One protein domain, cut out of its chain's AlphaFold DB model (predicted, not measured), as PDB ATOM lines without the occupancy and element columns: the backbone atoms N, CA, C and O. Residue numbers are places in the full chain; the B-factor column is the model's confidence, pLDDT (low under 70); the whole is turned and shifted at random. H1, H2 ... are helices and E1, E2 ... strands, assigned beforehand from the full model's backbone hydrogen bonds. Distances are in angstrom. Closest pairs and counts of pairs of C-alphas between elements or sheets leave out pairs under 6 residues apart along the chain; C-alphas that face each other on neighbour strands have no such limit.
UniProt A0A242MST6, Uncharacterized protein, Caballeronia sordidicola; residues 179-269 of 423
ATOM      1  N   VAL A 179     198.571 259.842 166.675       81.06
ATOM      2  CA  VAL A 179     197.180 260.217 166.403       81.06
ATOM      3  C   VAL A 179     196.732 261.241 167.437       81.06
ATOM      4  O   VAL A 179     196.446 260.906 168.587       81.06
ATOM      5  N   PHE A 180     196.658 262.495 167.011       90.62
ATOM      6  CA  PHE A 180     196.207 263.604 167.836       90.62
ATOM      7  C   PHE A 180     194.724 263.869 167.600       90.62
ATOM      8  O   PHE A 180     194.295 264.052 166.461       90.62
ATOM      9  N   VAL A 181     193.950 263.916 168.685       91.81
ATOM     10  CA  VAL A 181     192.528 264.273 168.665       91.81
ATOM     11  C   VAL A 181     192.275 265.312 169.744       91.81
ATOM     12  O   VAL A 181     192.470 265.042 170.930       91.81
ATOM     13  N   TRP A 182     191.803 266.486 169.336       92.81
ATOM     14  CA  TRP A 182     191.458 267.584 170.227       92.81
ATOM     15  C   TRP A 182     189.989 267.957 170.049       92.81
ATOM     16  O   TRP A 182     189.580 268.511 169.023       92.81
ATOM     17  N   LYS A 183     189.185 267.583 171.048       92.00
ATOM     18  CA  LYS A 183     187.726 267.713 171.014       92.00
ATOM     19  C   LYS A 183     187.270 269.111 171.387       92.00
ATOM     20  O   LYS A 183     187.921 269.803 172.171       92.00
ATOM     21  N   ARG A 184     186.098 269.510 170.890       90.50
ATOM     22  CA  ARG A 184     185.484 270.797 171.257       90.50
ATOM     23  C   ARG A 184     185.330 270.936 172.775       90.50
ATOM     24  O   ARG A 184     184.808 270.046 173.440       90.50
ATOM     25  N   GLY A 185     185.772 272.071 173.311       90.19
ATOM     26  CA  GLY A 185     185.746 272.394 174.739       90.19
ATOM     27  C   GLY A 185     186.854 271.735 175.569       90.19
ATOM     28  O   GLY A 185     186.970 272.036 176.753       90.19
ATOM     29  N   GLN A 186     187.685 270.871 174.980       93.00
ATOM     30  CA  GLN A 186     188.794 270.223 175.678       93.00
ATOM     31  C   GLN A 186     189.996 271.172 175.784       93.00
ATOM     32  O   GLN A 186     190.300 271.904 174.837       93.00
ATOM     33  N   ARG A 187     190.725 271.137 176.908       93.25
ATOM     34  CA  ARG A 187     192.006 271.849 177.038       93.25
ATOM     35  C   ARG A 187     193.081 271.155 176.204       93.25
ATOM     36  O   ARG A 187     193.124 269.927 176.122       93.25
ATOM     37  N   LEU A 188     193.987 271.941 175.632       93.94
ATOM     38  CA  LEU A 188     195.076 271.428 174.802       93.94
ATOM     39  C   LEU A 188     195.981 270.448 175.567       93.94
ATOM     40  O   LEU A 188     196.374 269.421 175.020       93.94
ATOM     41  N   ILE A 189     196.265 270.720 176.845       92.44
ATOM     42  CA  ILE A 189     197.149 269.874 177.660       92.44
ATOM     43  C   ILE A 189     196.576 268.469 177.863       92.44
ATOM     44  O   ILE A 189     197.327 267.497 177.857       92.44
ATOM     45  N   ASP A 190     195.250 268.351 177.967       93.88
ATOM     46  CA  ASP A 190     194.570 267.068 178.145       93.88
ATOM     47  C   ASP A 190     194.636 266.250 176.852       93.88
ATOM     48  O   ASP A 190     194.946 265.059 176.878       93.88
ATOM     49  N   ALA A 191     194.394 266.900 175.707       93.44
ATOM     50  CA  ALA A 191     194.491 266.269 174.392       93.44
ATOM     51  C   ALA A 191     195.919 265.784 174.099       93.44
ATOM     52  O   ALA A 191     196.116 264.646 173.666       93.44
ATOM     53  N   LEU A 192     196.923 266.616 174.396       93.44
ATOM     54  CA  LEU A 192     198.332 266.258 174.247       93.44
ATOM     55  C   LEU A 192     198.736 265.123 175.184       93.44
ATOM     56  O   LEU A 192     199.402 264.191 174.745       93.44
ATOM     57  N   SER A 193     198.309 265.166 176.446       91.62
ATOM     58  CA  SER A 193     198.639 264.123 177.422       91.62
ATOM     59  C   SER A 193     198.092 262.766 176.990       91.62
ATOM     60  O   SER A 193     198.836 261.789 176.996       91.62
ATOM     61  N   LEU A 194     196.833 262.703 176.543       90.50
ATOM     62  CA  LEU A 194     196.231 261.469 176.026       90.50
ATOM     63  C   LEU A 194     196.977 260.947 174.793       90.50
ATOM     64  O   LEU A 194     197.342 259.776 174.729       90.50
ATOM     65  N   CYS A 195     197.236 261.831 173.830       86.12
ATOM     66  CA  CYS A 195     197.933 261.504 172.591       86.12
ATOM     67  C   CYS A 195     199.348 260.959 172.851       86.12
ATOM     68  O   CYS A 195     199.740 259.917 172.321       86.12
ATOM     69  N   LEU A 196     200.122 261.652 173.687       83.75
ATOM     70  CA  LEU A 196     201.518 261.318 173.952       83.75
ATOM     71  C   LEU A 196     201.670 260.124 174.893       83.75
ATOM     72  O   LEU A 196     202.628 259.378 174.739       83.75
ATOM     73  N   GLN A 197     200.734 259.882 175.813       83.25
ATOM     74  CA  GLN A 197     200.738 258.656 176.622       83.25
ATOM     75  C   GLN A 197     200.522 257.404 175.765       83.25
ATOM     76  O   GLN A 197     201.109 256.363 176.051       83.25
ATOM     77  N   VAL A 198     199.714 257.501 174.703       78.56
ATOM     78  CA  VAL A 198     199.508 256.393 173.759       78.56
ATOM     79  C   VAL A 198     200.734 256.194 172.868       78.56
ATOM     80  O   VAL A 198     201.187 255.064 172.701       78.56
ATOM     81  N   ALA A 199     201.292 257.276 172.314       73.88
ATOM     82  CA  ALA A 199     202.443 257.198 171.411       73.88
ATOM     83  C   ALA A 199     203.769 256.878 172.137       73.88
ATOM     84  O   ALA A 199     204.626 256.179 171.596       73.88
ATOM     85  N   PHE A 200     203.928 257.360 173.374       74.88
ATOM     86  CA  PHE A 200     205.152 257.270 174.172       74.88
ATOM     87  C   PHE A 200     204.885 256.749 175.596       74.88
ATOM     88  O   PHE A 200     205.202 257.429 176.573       74.88
ATOM     89  N   PRO A 201     204.376 255.514 175.768       69.81
ATOM     90  CA  PRO A 201     203.931 254.991 177.069       69.81
ATOM     91  C   PRO A 201     205.037 254.881 178.128       69.81
ATOM     92  O   PRO A 201     204.760 254.726 179.315       69.81
ATOM     93  N   LYS A 202     206.306 254.935 177.714       70.69
ATOM     94  CA  LYS A 202     207.467 254.881 178.608       70.69
ATOM     95  C   LYS A 202     208.015 256.241 179.003       70.69
ATOM     96  O   LYS A 202     208.870 256.294 179.886       70.69
ATOM     97  N   TYR A 203     207.578 257.307 178.342       73.25
ATOM     98  CA  TYR A 203     207.985 258.659 178.683       73.25
ATOM     99  C   TYR A 203     207.074 259.207 179.773       73.25
ATOM    100  O   TYR A 203     205.861 258.992 179.771       73.25
ATOM    101  N   ARG A 204     207.659 259.961 180.700       81.69
ATOM    102  CA  ARG A 204     206.875 260.819 181.581       81.69
ATOM    103  C   ARG A 204     206.379 262.002 180.753       81.69
ATOM    104  O   ARG A 204     207.178 262.658 180.100       81.69
ATOM    105  N   ILE A 205     205.081 262.277 180.767       85.12
ATOM    106  CA  ILE A 205     204.535 263.497 180.159       85.12
ATOM    107  C   ILE A 205     204.374 264.527 181.271       85.12
ATOM    108  O   ILE A 205     203.744 264.237 182.292       85.12
ATOM    109  N   ALA A 206     204.990 265.694 181.108       86.56
ATOM    110  CA  ALA A 206     205.030 266.729 182.131       86.56
ATOM    111  C   ALA A 206     204.878 268.127 181.529       86.56
ATOM    112  O   ALA A 206     205.067 268.338 180.334       86.56
ATOM    113  N   GLY A 207     204.566 269.091 182.389       85.44
ATOM    114  CA  GLY A 207     204.534 270.503 182.044       85.44
ATOM    115  C   GLY A 207     203.160 271.141 182.210       85.44
ATOM    116  O   GLY A 207     202.246 270.569 182.804       85.44
ATOM    117  N   SER A 208     203.058 272.376 181.740       87.31
ATOM    118  CA  SER A 208     201.933 273.270 181.990       87.31
ATOM    119  C   SER A 208     201.856 274.313 180.890       87.31
ATOM    120  O   SER A 208     202.874 274.878 180.493       87.31
ATOM    121  N   ILE A 209     200.640 274.590 180.438       89.88
ATOM    122  CA  ILE A 209     200.346 275.589 179.413       89.88
ATOM    123  C   ILE A 209     199.143 276.426 179.845       89.88
ATOM    124  O   ILE A 209     198.423 276.052 180.777       89.88
ATOM    125  N   SER A 210     198.895 277.525 179.138       87.75
ATOM    126  CA  SER A 210     197.780 278.423 179.408       87.75
ATOM    127  C   SER A 210     196.440 277.686 179.418       87.75
ATOM    128  O   SER A 210     196.114 276.918 178.510       87.75
ATOM    129  N   GLU A 211     195.612 277.967 180.426       87.31
ATOM    130  CA  GLU A 211     194.270 277.384 180.543       87.31
ATOM    131  C   GLU A 211     193.323 277.837 179.426       87.31
ATOM    132  O   GLU A 211     192.343 277.157 179.136       87.31
ATOM    133  N   ASN A 212     193.645 278.953 178.764       87.50
ATOM    134  CA  ASN A 212     192.858 279.523 177.672       87.50
ATOM    135  C   ASN A 212     193.036 278.771 176.343       87.50
ATOM    136  O   ASN A 212     192.319 279.043 175.380       87.50
ATOM    137  N   LEU A 213     193.970 277.818 176.269       89.81
ATOM    138  CA  LEU A 213     194.146 276.951 175.105       89.81
ATOM    139  C   LEU A 213     193.086 275.853 175.112       89.81
ATOM    140  O   LEU A 213     193.336 274.704 175.485       89.81
ATOM    141  N   VAL A 214     191.885 276.232 174.688       90.31
ATOM    142  CA  VAL A 214     190.719 275.357 174.565       90.31
ATOM    143  C   VAL A 214     190.292 275.304 173.106       90.31
ATOM    144  O   VAL A 214     190.265 276.325 172.418       90.31
ATOM    145  N   TRP A 215     189.932 274.116 172.622       89.62
ATOM    146  CA  TRP A 215     189.433 273.983 171.257       89.62
ATOM    147  C   TRP A 215     188.008 274.522 171.148       89.62
ATOM    148  O   TRP A 215     187.075 273.964 171.727       89.62
ATOM    149  N   THR A 216     187.815 275.601 170.396       85.00
ATOM    150  CA  THR A 216     186.508 276.272 170.271       85.00
ATOM    151  C   THR A 216     185.769 275.955 168.971       85.00
ATOM    152  O   THR A 216     184.578 276.256 168.867       85.00
ATOM    153  N   SER A 217     186.431 275.319 167.998       83.00
ATOM    154  CA  SER A 217     185.827 274.994 166.701       83.00
ATOM    155  C   SER A 217     184.701 273.961 166.821       83.00
ATOM    156  O   SER A 217     184.665 273.147 167.743       83.00
ATOM    157  N   TYR A 218     183.777 273.986 165.860       79.62
ATOM    158  CA  TYR A 218     182.631 273.073 165.802       79.62
ATOM    159  C   TYR A 218     183.007 271.632 165.437       79.62
ATOM    160  O   TYR A 218     182.255 270.719 165.766       79.62
ATOM    161  N   GLN A 219     184.142 271.429 164.766       86.69
ATOM    162  CA  GLN A 219     184.662 270.114 164.387       86.69
ATOM    163  C   GLN A 219     185.890 269.780 165.223       86.69
ATOM    164  O   GLN A 219     186.698 270.670 165.479       86.69
ATOM    165  N   ASP A 220     186.048 268.515 165.608       87.94
ATOM    166  CA  ASP A 220     187.241 268.038 166.311       87.94
ATOM    167  C   ASP A 220     188.494 268.245 165.450       87.94
ATOM    168  O   ASP A 220     188.486 268.013 164.237       87.94
ATOM    169  N   CYS A 221     189.588 268.678 166.074       87.81
ATOM    170  CA  CYS A 221     190.876 268.728 165.398       87.81
ATOM    171  C   CYS A 221     191.512 267.341 165.459       87.81
ATOM    172  O   CYS A 221     191.841 266.853 166.539       87.81
ATOM    173  N   VAL A 222     191.677 266.715 164.297       89.44
ATOM    174  CA  VAL A 222     192.315 265.404 164.161       89.44
ATOM    175  C   VAL A 222     193.539 265.545 163.268       89.44
ATOM    176  O   VAL A 222     193.454 266.136 162.193       89.44
ATOM    177  N   GLY A 223     194.671 265.010 163.713       87.12
ATOM    178  CA  GLY A 223     195.920 265.001 162.958       87.12
ATOM    179  C   GLY A 223     196.683 263.700 163.165       87.12
ATOM    180  O   GLY A 223     196.603 263.091 164.231       87.12
ATOM    181  N   ILE A 224     197.414 263.274 162.137       82.69
ATOM    182  CA  ILE A 224     198.335 262.138 162.212       82.69
ATOM    183  C   ILE A 224     199.726 262.673 161.903       82.69
ATOM    184  O   ILE A 224     199.934 263.262 160.844       82.69
ATOM    185  N   TYR A 225     200.660 262.463 162.825       78.94
ATOM    186  CA  TYR A 225     202.031 262.949 162.706       78.94
ATOM    187  C   TYR A 225     203.002 261.778 162.739       78.94
ATOM    188  O   TYR A 225     202.881 260.880 163.576       78.94
ATOM    189  N   ALA A 226     203.979 261.780 161.832       70.38
ATOM    190  CA  ALA A 226     205.015 260.757 161.828       70.38
ATOM    191  C   ALA A 226     205.956 260.955 163.021       70.38
ATOM    192  O   ALA A 226     206.300 259.990 163.693       70.38
ATOM    193  N   THR A 227     206.327 262.197 163.332       74.62
ATOM    194  CA  THR A 227     207.340 262.500 164.352       74.62
ATOM    195  C   THR A 227     206.804 263.450 165.421       74.62
ATOM    196  O   THR A 227     205.847 264.198 165.194       74.62
ATOM    197  N   LEU A 228     207.429 263.445 166.605       78.75
ATOM    198  CA  LEU A 228     207.091 264.398 167.667       78.75
ATOM    199  C   LEU A 228     207.394 265.844 167.250       78.75
ATOM    200  O   LEU A 228     206.688 266.754 167.665       78.75
ATOM    201  N   GLU A 229     208.404 266.053 166.405       78.69
ATOM    202  CA  GLU A 229     208.742 267.363 165.835       78.69
ATOM    203  C   GLU A 229     207.612 267.902 164.958       78.69
ATOM    204  O   GLU A 229     207.191 269.041 165.140       78.69
ATOM    205  N   GLN A 230     207.043 267.072 164.077       80.81
ATOM    206  CA  GLN A 230     205.891 267.471 163.261       80.81
ATOM    207  C   GLN A 230     204.689 267.868 164.126       80.81
ATOM    208  O   GLN A 230     204.045 268.884 163.859       80.81
ATOM    209  N   LEU A 231     204.410 267.101 165.191       85.69
ATOM    210  CA  LEU A 231     203.382 267.479 166.161       85.69
ATOM    211  C   LEU A 231     203.744 268.803 166.852       85.69
ATOM    212  O   LEU A 231     202.892 269.677 166.968       85.69
ATOM    213  N   ALA A 232     204.984 268.968 167.316       87.75
ATOM    214  CA  ALA A 232     205.418 270.162 168.036       87.75
ATOM    215  C   ALA A 232     205.291 271.431 167.181       87.75
ATOM    216  O   ALA A 232     204.797 272.437 167.687       87.75
ATOM    217  N   ILE A 233     205.663 271.370 165.897       88.75
ATOM    218  CA  ILE A 233     205.486 272.467 164.932       88.75
ATOM    219  C   ILE A 233     204.002 272.817 164.804       88.75
ATOM    220  O   ILE A 233     203.616 273.959 165.048       88.75
ATOM    221  N   PHE A 234     203.152 271.822 164.518       92.25
ATOM    222  CA  PHE A 234     201.713 272.043 164.370       92.25
ATOM    223  C   PHE A 234     201.085 272.670 165.622       92.25
ATOM    224  O   PHE A 234     200.272 273.591 165.536       92.25
ATOM    225  N   ILE A 235     201.439 272.158 166.800       93.81
ATOM    226  CA  ILE A 235     200.878 272.614 168.071       93.81
ATOM    227  C   ILE A 235     201.362 274.023 168.410       93.81
ATOM    228  O   ILE A 235     200.555 274.835 168.871       93.81
ATOM    229  N   ASN A 236     202.631 274.340 168.139       92.75
ATOM    230  CA  ASN A 236     203.164 275.684 168.315       92.75
ATOM    231  C   ASN A 236     202.392 276.689 167.447       92.75
ATOM    232  O   ASN A 236     201.749 277.590 167.992       92.75
ATOM    233  N   GLU A 237     202.319 276.456 166.134       90.31
ATOM    234  CA  GLU A 237     201.583 277.311 165.192       90.31
ATOM    235  C   GLU A 237     200.105 277.448 165.575       90.31
ATOM    236  O   GLU A 237     199.541 278.546 165.608       90.31
ATOM    237  N   ARG A 238     199.457 276.333 165.931       89.88
ATOM    238  CA  ARG A 238     198.038 276.345 166.292       89.88
ATOM    239  C   ARG A 238     197.778 277.143 167.565       89.88
ATOM    240  O   ARG A 238     196.812 277.903 167.618       89.88
ATOM    241  N   SER A 239     198.607 276.959 168.587       90.62
ATOM    242  CA  SER A 239     198.465 277.664 169.863       90.62
ATOM    243  C   SER A 239     198.686 279.172 169.715       90.62
ATOM    244  O   SER A 239     197.935 279.953 170.304       90.62
ATOM    245  N   LEU A 240     199.642 279.579 168.869       88.56
ATOM    246  CA  LEU A 240     199.874 280.977 168.512       88.56
ATOM    247  C   LEU A 240     198.616 281.605 167.919       88.56
ATOM    248  O   LEU A 240     198.192 282.658 168.381       88.56
ATOM    249  N   HIS A 241     197.969 280.941 166.964       84.44
ATOM    250  CA  HIS A 241     196.758 281.475 166.339       84.44
ATOM    251  C   HIS A 241     195.537 281.516 167.264       84.44
ATOM    252  O   HIS A 241     194.689 282.396 167.119       84.44
ATOM    253  N   ILE A 242     195.430 280.594 168.224       85.25
ATOM    254  CA  ILE A 242     194.305 280.579 169.172       85.25
ATOM    255  C   ILE A 242     194.371 281.769 170.135       85.25
ATOM    256  O   ILE A 242     193.340 282.383 170.400       85.25
ATOM    257  N   LEU A 243     195.557 282.103 170.654       82.81
ATOM    258  CA  LEU A 243     195.705 283.202 171.620       82.81
ATOM    259  C   LEU A 243     196.090 284.539 170.982       82.81
ATOM    260  O   LEU A 243     195.725 285.588 171.506       82.81
ATOM    261  N   GLY A 244     196.833 284.511 169.878       74.00
ATOM    262  CA  GLY A 244     197.328 285.692 169.172       74.00
ATOM    263  C   GLY A 244     196.483 286.114 167.967       74.00
ATOM    264  O   GLY A 244     196.729 287.178 167.409       74.00
ATOM    265  N   GLY A 245     195.486 285.323 167.563       77.69
ATOM    266  CA  GLY A 245     194.625 285.635 166.422       77.69
ATOM    267  C   GLY A 245     195.307 285.432 165.061       77.69
ATOM    268  O   GLY A 245     196.165 284.564 164.890       77.69
ATOM    269  N   SER A 246     194.888 286.206 164.055       74.06
ATOM    270  CA  SER A 246     195.383 286.078 162.673       74.06
ATOM    271  C   SER A 246     196.812 286.591 162.468       74.06
ATOM    272  O   SER A 246     197.443 286.195 161.495       74.06
ATOM    273  N   ASP A 247     197.308 287.445 163.366       77.25
ATOM    274  CA  ASP A 247     198.669 287.995 163.348       77.25
ATOM    275  C   ASP A 247     199.273 287.916 164.766       77.25
ATOM    276  O   ASP A 247     199.209 288.878 165.540       77.25
ATOM    277  N   PRO A 248     199.744 286.723 165.181       78.12
ATOM    278  CA  PRO A 248     200.140 286.472 166.558       78.12
ATOM    279  C   PRO A 248     201.429 287.214 166.929       78.12
ATOM    280  O   PRO A 248     202.475 287.059 166.301       78.12
ATOM    281  N   ASN A 249     201.387 287.969 168.029       77.25
ATOM    282  CA  ASN A 249     202.572 288.619 168.580       77.25
ATOM    283  C   ASN A 249     203.424 287.616 169.379       77.25
ATOM    284  O   ASN A 249     203.156 287.339 170.551       77.25
ATOM    285  N   THR A 250     204.492 287.111 168.762       73.31
ATOM    286  CA  THR A 250     205.386 286.101 169.358       73.31
ATOM    287  C   THR A 250     206.199 286.608 170.552       73.31
ATOM    288  O   THR A 250     206.642 285.807 171.374       73.31
ATOM    289  N   SER A 251     206.355 287.928 170.700       70.75
ATOM    290  CA  SER A 251     206.948 288.556 171.894       70.75
ATOM    291  C   SER A 251     205.984 288.559 173.079       70.75
ATOM    292  O   SER A 251     206.385 288.763 174.223       70.75
ATOM    293  N   GLN A 252     204.689 288.384 172.811       74.50
ATOM    294  CA  GLN A 252     203.669 288.263 173.836       74.50
ATOM    295  C   GLN A 252     203.378 286.806 174.181       74.50
ATOM    296  O   GLN A 252     203.113 286.511 175.343       74.50
ATOM    297  N   TYR A 253     203.371 285.912 173.210       81.50
ATOM    298  CA  TYR A 253     203.116 284.503 173.443       81.50
ATOM    299  C   TYR A 253     203.902 283.706 172.417       81.50
ATOM    300  O   TYR A 253     203.674 283.871 171.227       81.50
ATOM    301  N   SER A 254     204.827 282.863 172.867       80.50
ATOM    302  CA  SER A 254     205.737 282.130 171.975       80.50
ATOM    303  C   SER A 254     205.154 280.807 171.463       80.50
ATOM    304  O   SER A 254     205.825 280.068 170.748       80.50
ATOM    305  N   GLY A 255     203.896 280.521 171.804       87.81
ATOM    306  CA  GLY A 255     203.252 279.255 171.491       87.81
ATOM    307  C   GLY A 255     203.599 278.164 172.495       87.81
ATOM    308  O   GLY A 255     204.468 278.306 173.353       87.81
ATOM    309  N   VAL A 256     202.890 277.048 172.379       91.56
ATOM    310  CA  VAL A 256     203.212 275.817 173.087       91.56
ATOM    311  C   VAL A 256     204.456 275.212 172.465       91.56
ATOM    312  O   VAL A 256     204.541 274.985 171.260       91.56
ATOM    313  N   CYS A 257     205.410 274.917 173.323       90.44
ATOM    314  CA  CYS A 257     206.679 274.314 173.006       90.44
ATOM    315  C   CYS A 257     206.744 272.923 173.635       90.44
ATOM    316  O   CYS A 257     206.206 272.675 174.717       90.44
ATOM    317  N   MET A 258     207.435 272.011 172.958       87.88
ATOM    318  CA  MET A 258     207.698 270.671 173.465       87.88
ATOM    319  C   MET A 258     209.188 270.403 173.447       87.88
ATOM    320  O   MET A 258     209.897 270.840 172.537       87.88
ATOM    321  N   VAL A 259     209.647 269.656 174.439       83.00
ATOM    322  CA  VAL A 259     211.016 269.172 174.495       83.00
ATOM    323  C   VAL A 259     211.032 267.754 175.045       83.00
ATOM    324  O   VAL A 259     210.340 267.449 176.013       83.00
ATOM    325  N   ALA A 260     211.789 266.870 174.404       78.88
ATOM    326  CA  ALA A 260     211.963 265.492 174.845       78.88
ATOM    327  C   ALA A 260     213.375 265.347 175.405       78.88
ATOM    328  O   ALA A 260     214.342 265.541 174.678       78.88
ATOM    329  N   GLN A 261     213.508 265.066 176.700       74.12
ATOM    330  CA  GLN A 261     214.796 264.894 177.375       74.12
ATOM    331  C   GLN A 261     214.633 263.956 178.564       74.12
ATOM    332  O   GLN A 261     213.601 263.940 179.217       74.12
ATOM    333  N   ASN A 262     215.670 263.191 178.903       70.31
ATOM    334  CA  ASN A 262     215.711 262.429 180.158       70.31
ATOM    335  C   ASN A 262     214.512 261.487 180.391       70.31
ATOM    336  O   ASN A 262     214.166 261.218 181.538       70.31
ATOM    337  N   ASN A 263     213.941 260.924 179.317       71.12
ATOM    338  CA  ASN A 263     212.731 260.087 179.365       71.12
ATOM    339  C   ASN A 263     211.454 260.843 179.768       71.12
ATOM    340  O   ASN A 263     210.499 260.243 180.262       71.12
ATOM    341  N   GLU A 264     211.449 262.153 179.569       76.88
ATOM    342  CA  GLU A 264     210.340 263.049 179.831       76.88
ATOM    343  C   GLU A 264     210.058 263.882 178.579       76.88
ATOM    344  O   GLU A 264     210.981 264.345 177.908       76.88
ATOM    345  N   ILE A 265     208.780 264.029 178.239       83.31
ATOM    346  CA  ILE A 265     208.316 265.014 177.266       83.31
ATOM    347  C   ILE A 265     207.714 266.154 178.076       83.31
ATOM    348  O   ILE A 265     206.665 265.992 178.707       83.31
ATOM    349  N   THR A 266     208.393 267.294 178.053       87.31
ATOM    350  CA  THR A 266     207.964 268.512 178.731       87.31
ATOM    351  C   THR A 266     207.237 269.411 177.746       87.31
ATOM    352  O   THR A 266     207.758 269.726 176.676       87.31
ATOM    353  N   ILE A 267     206.032 269.831 178.122       91.31
ATOM    354  CA  ILE A 267     205.150 270.699 177.340       91.31
ATOM    355  C   ILE A 267     205.005 272.019 178.093       91.31
ATOM    356  O   ILE A 267     204.547 272.040 179.235       91.31
ATOM    357  N   THR A 268     205.394 273.130 177.482       90.50
ATOM    358  CA  THR A 268     205.360 274.441 178.140       90.50
ATOM    359  C   THR A 268     205.107 275.546 177.137       90.50
ATOM    360  O   THR A 268     205.541 275.456 176.000       90.50
ATOM    361  N   ASP A 269     204.422 276.602 177.551       87.06
ATOM    362  CA  ASP A 269     204.289 277.843 176.779       87.06
ATOM    363  C   ASP A 269     204.820 279.064 177.549       87.06
ATOM    364  O   ASP A 269     204.514 280.210 177.220       87.06
TER     365      ASP A 269
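AT A GLANCE: This is residues 179 to 269 of the 423 residues of an uncharacterized protein of Caballeronia sordidicola (UniProt A0A242MST6). A small three-stranded sheet has two helices, H1 and H2, over one of its faces and the other face bare, and a two-stranded ribbon, E1 with E3, covers part of the helices from the side away from the sheet. The helices run in opposite directions, H1 over E2 and H2 over E4, with a loose gap between them. The printed part has 91 residues with two named helices and five named strands, in the order E1 H1 E2 E3 H2 E4 E5, of the mixed class of helices and strands. The larger sheet has the order E2, E5, E4 and is mixed; E1 and E3 are antiparallel. The whole is compact and rounded, with a radius of gyration of the C-alphas of 12.6 A and spans of 36 by 30 by 23 A.

HOW THE PARTS SIT: Start at E1, residues 179 to 182, the antiparallel neighbour of E3, residues 221 to 225, at 159 degrees; N 180 and O 223 are 2.8 A apart, within hydrogen-bond range. Next look at H1, residues 188 to 199, whose closest C-alphas to E1 are those of Ala 191 and Trp 182, 5.3 A apart. E2, residues 204 to 208, is an edge strand and runs parallel to E5, residues 264 to 268, at 13 degrees, with N 206 and O 265 2.9 A apart. H1 is on this sheet at a height of 9.5 A, over E2 and, only just, with 3 C-alphas, over E5; it runs along the strands, at 11 degrees to E2 on the local plane. H2, residues 228 to 244, is on the same face at a height of 6.8 A, over E4, residues 257 to 261, and the two stand at 14 degrees on the local plane. The sheet and its helices form two layers, helices on one face of a sheet. The closest C-alphas of H2 and E4 are those of Ala 232 and Met 258, 5.9 A apart. H1 and H2 are near each other, with 6 pairs of C-alphas within 10 A. E4 and E5 form an antiparallel hairpin at 161 degrees, with N 257 and O 268 2.7 A apart. In H1 and H2 every O i to N i+4 pair is within hydrogen-bond range.

IN THESE COORDINATES: Find C-alpha 179 at (197.180, 260.217, 166.403), where the four residues of E1 begin. H1 measures 16.4 A from first to last C-alpha, E2 13.4 A and E3 12.8 A. H2 begins at C-alpha 228, (207.091, 264.398, 167.667), and measures 23.5 A. E4 measures 13.2 A; E5, 12.5 A long, ends at C-alpha 268, (205.360, 274.441, 178.140).

THE WHOLE: The C-alphas of Tyr 218 and Asn 262 are the two farthest apart, at 37.6 A. The printed part has no cut; its long links are residues 209 to 220 and 245 to 256, 12 residues each. The mean pLDDT of the printed part is 84.4, and residue 201 alone is under 70.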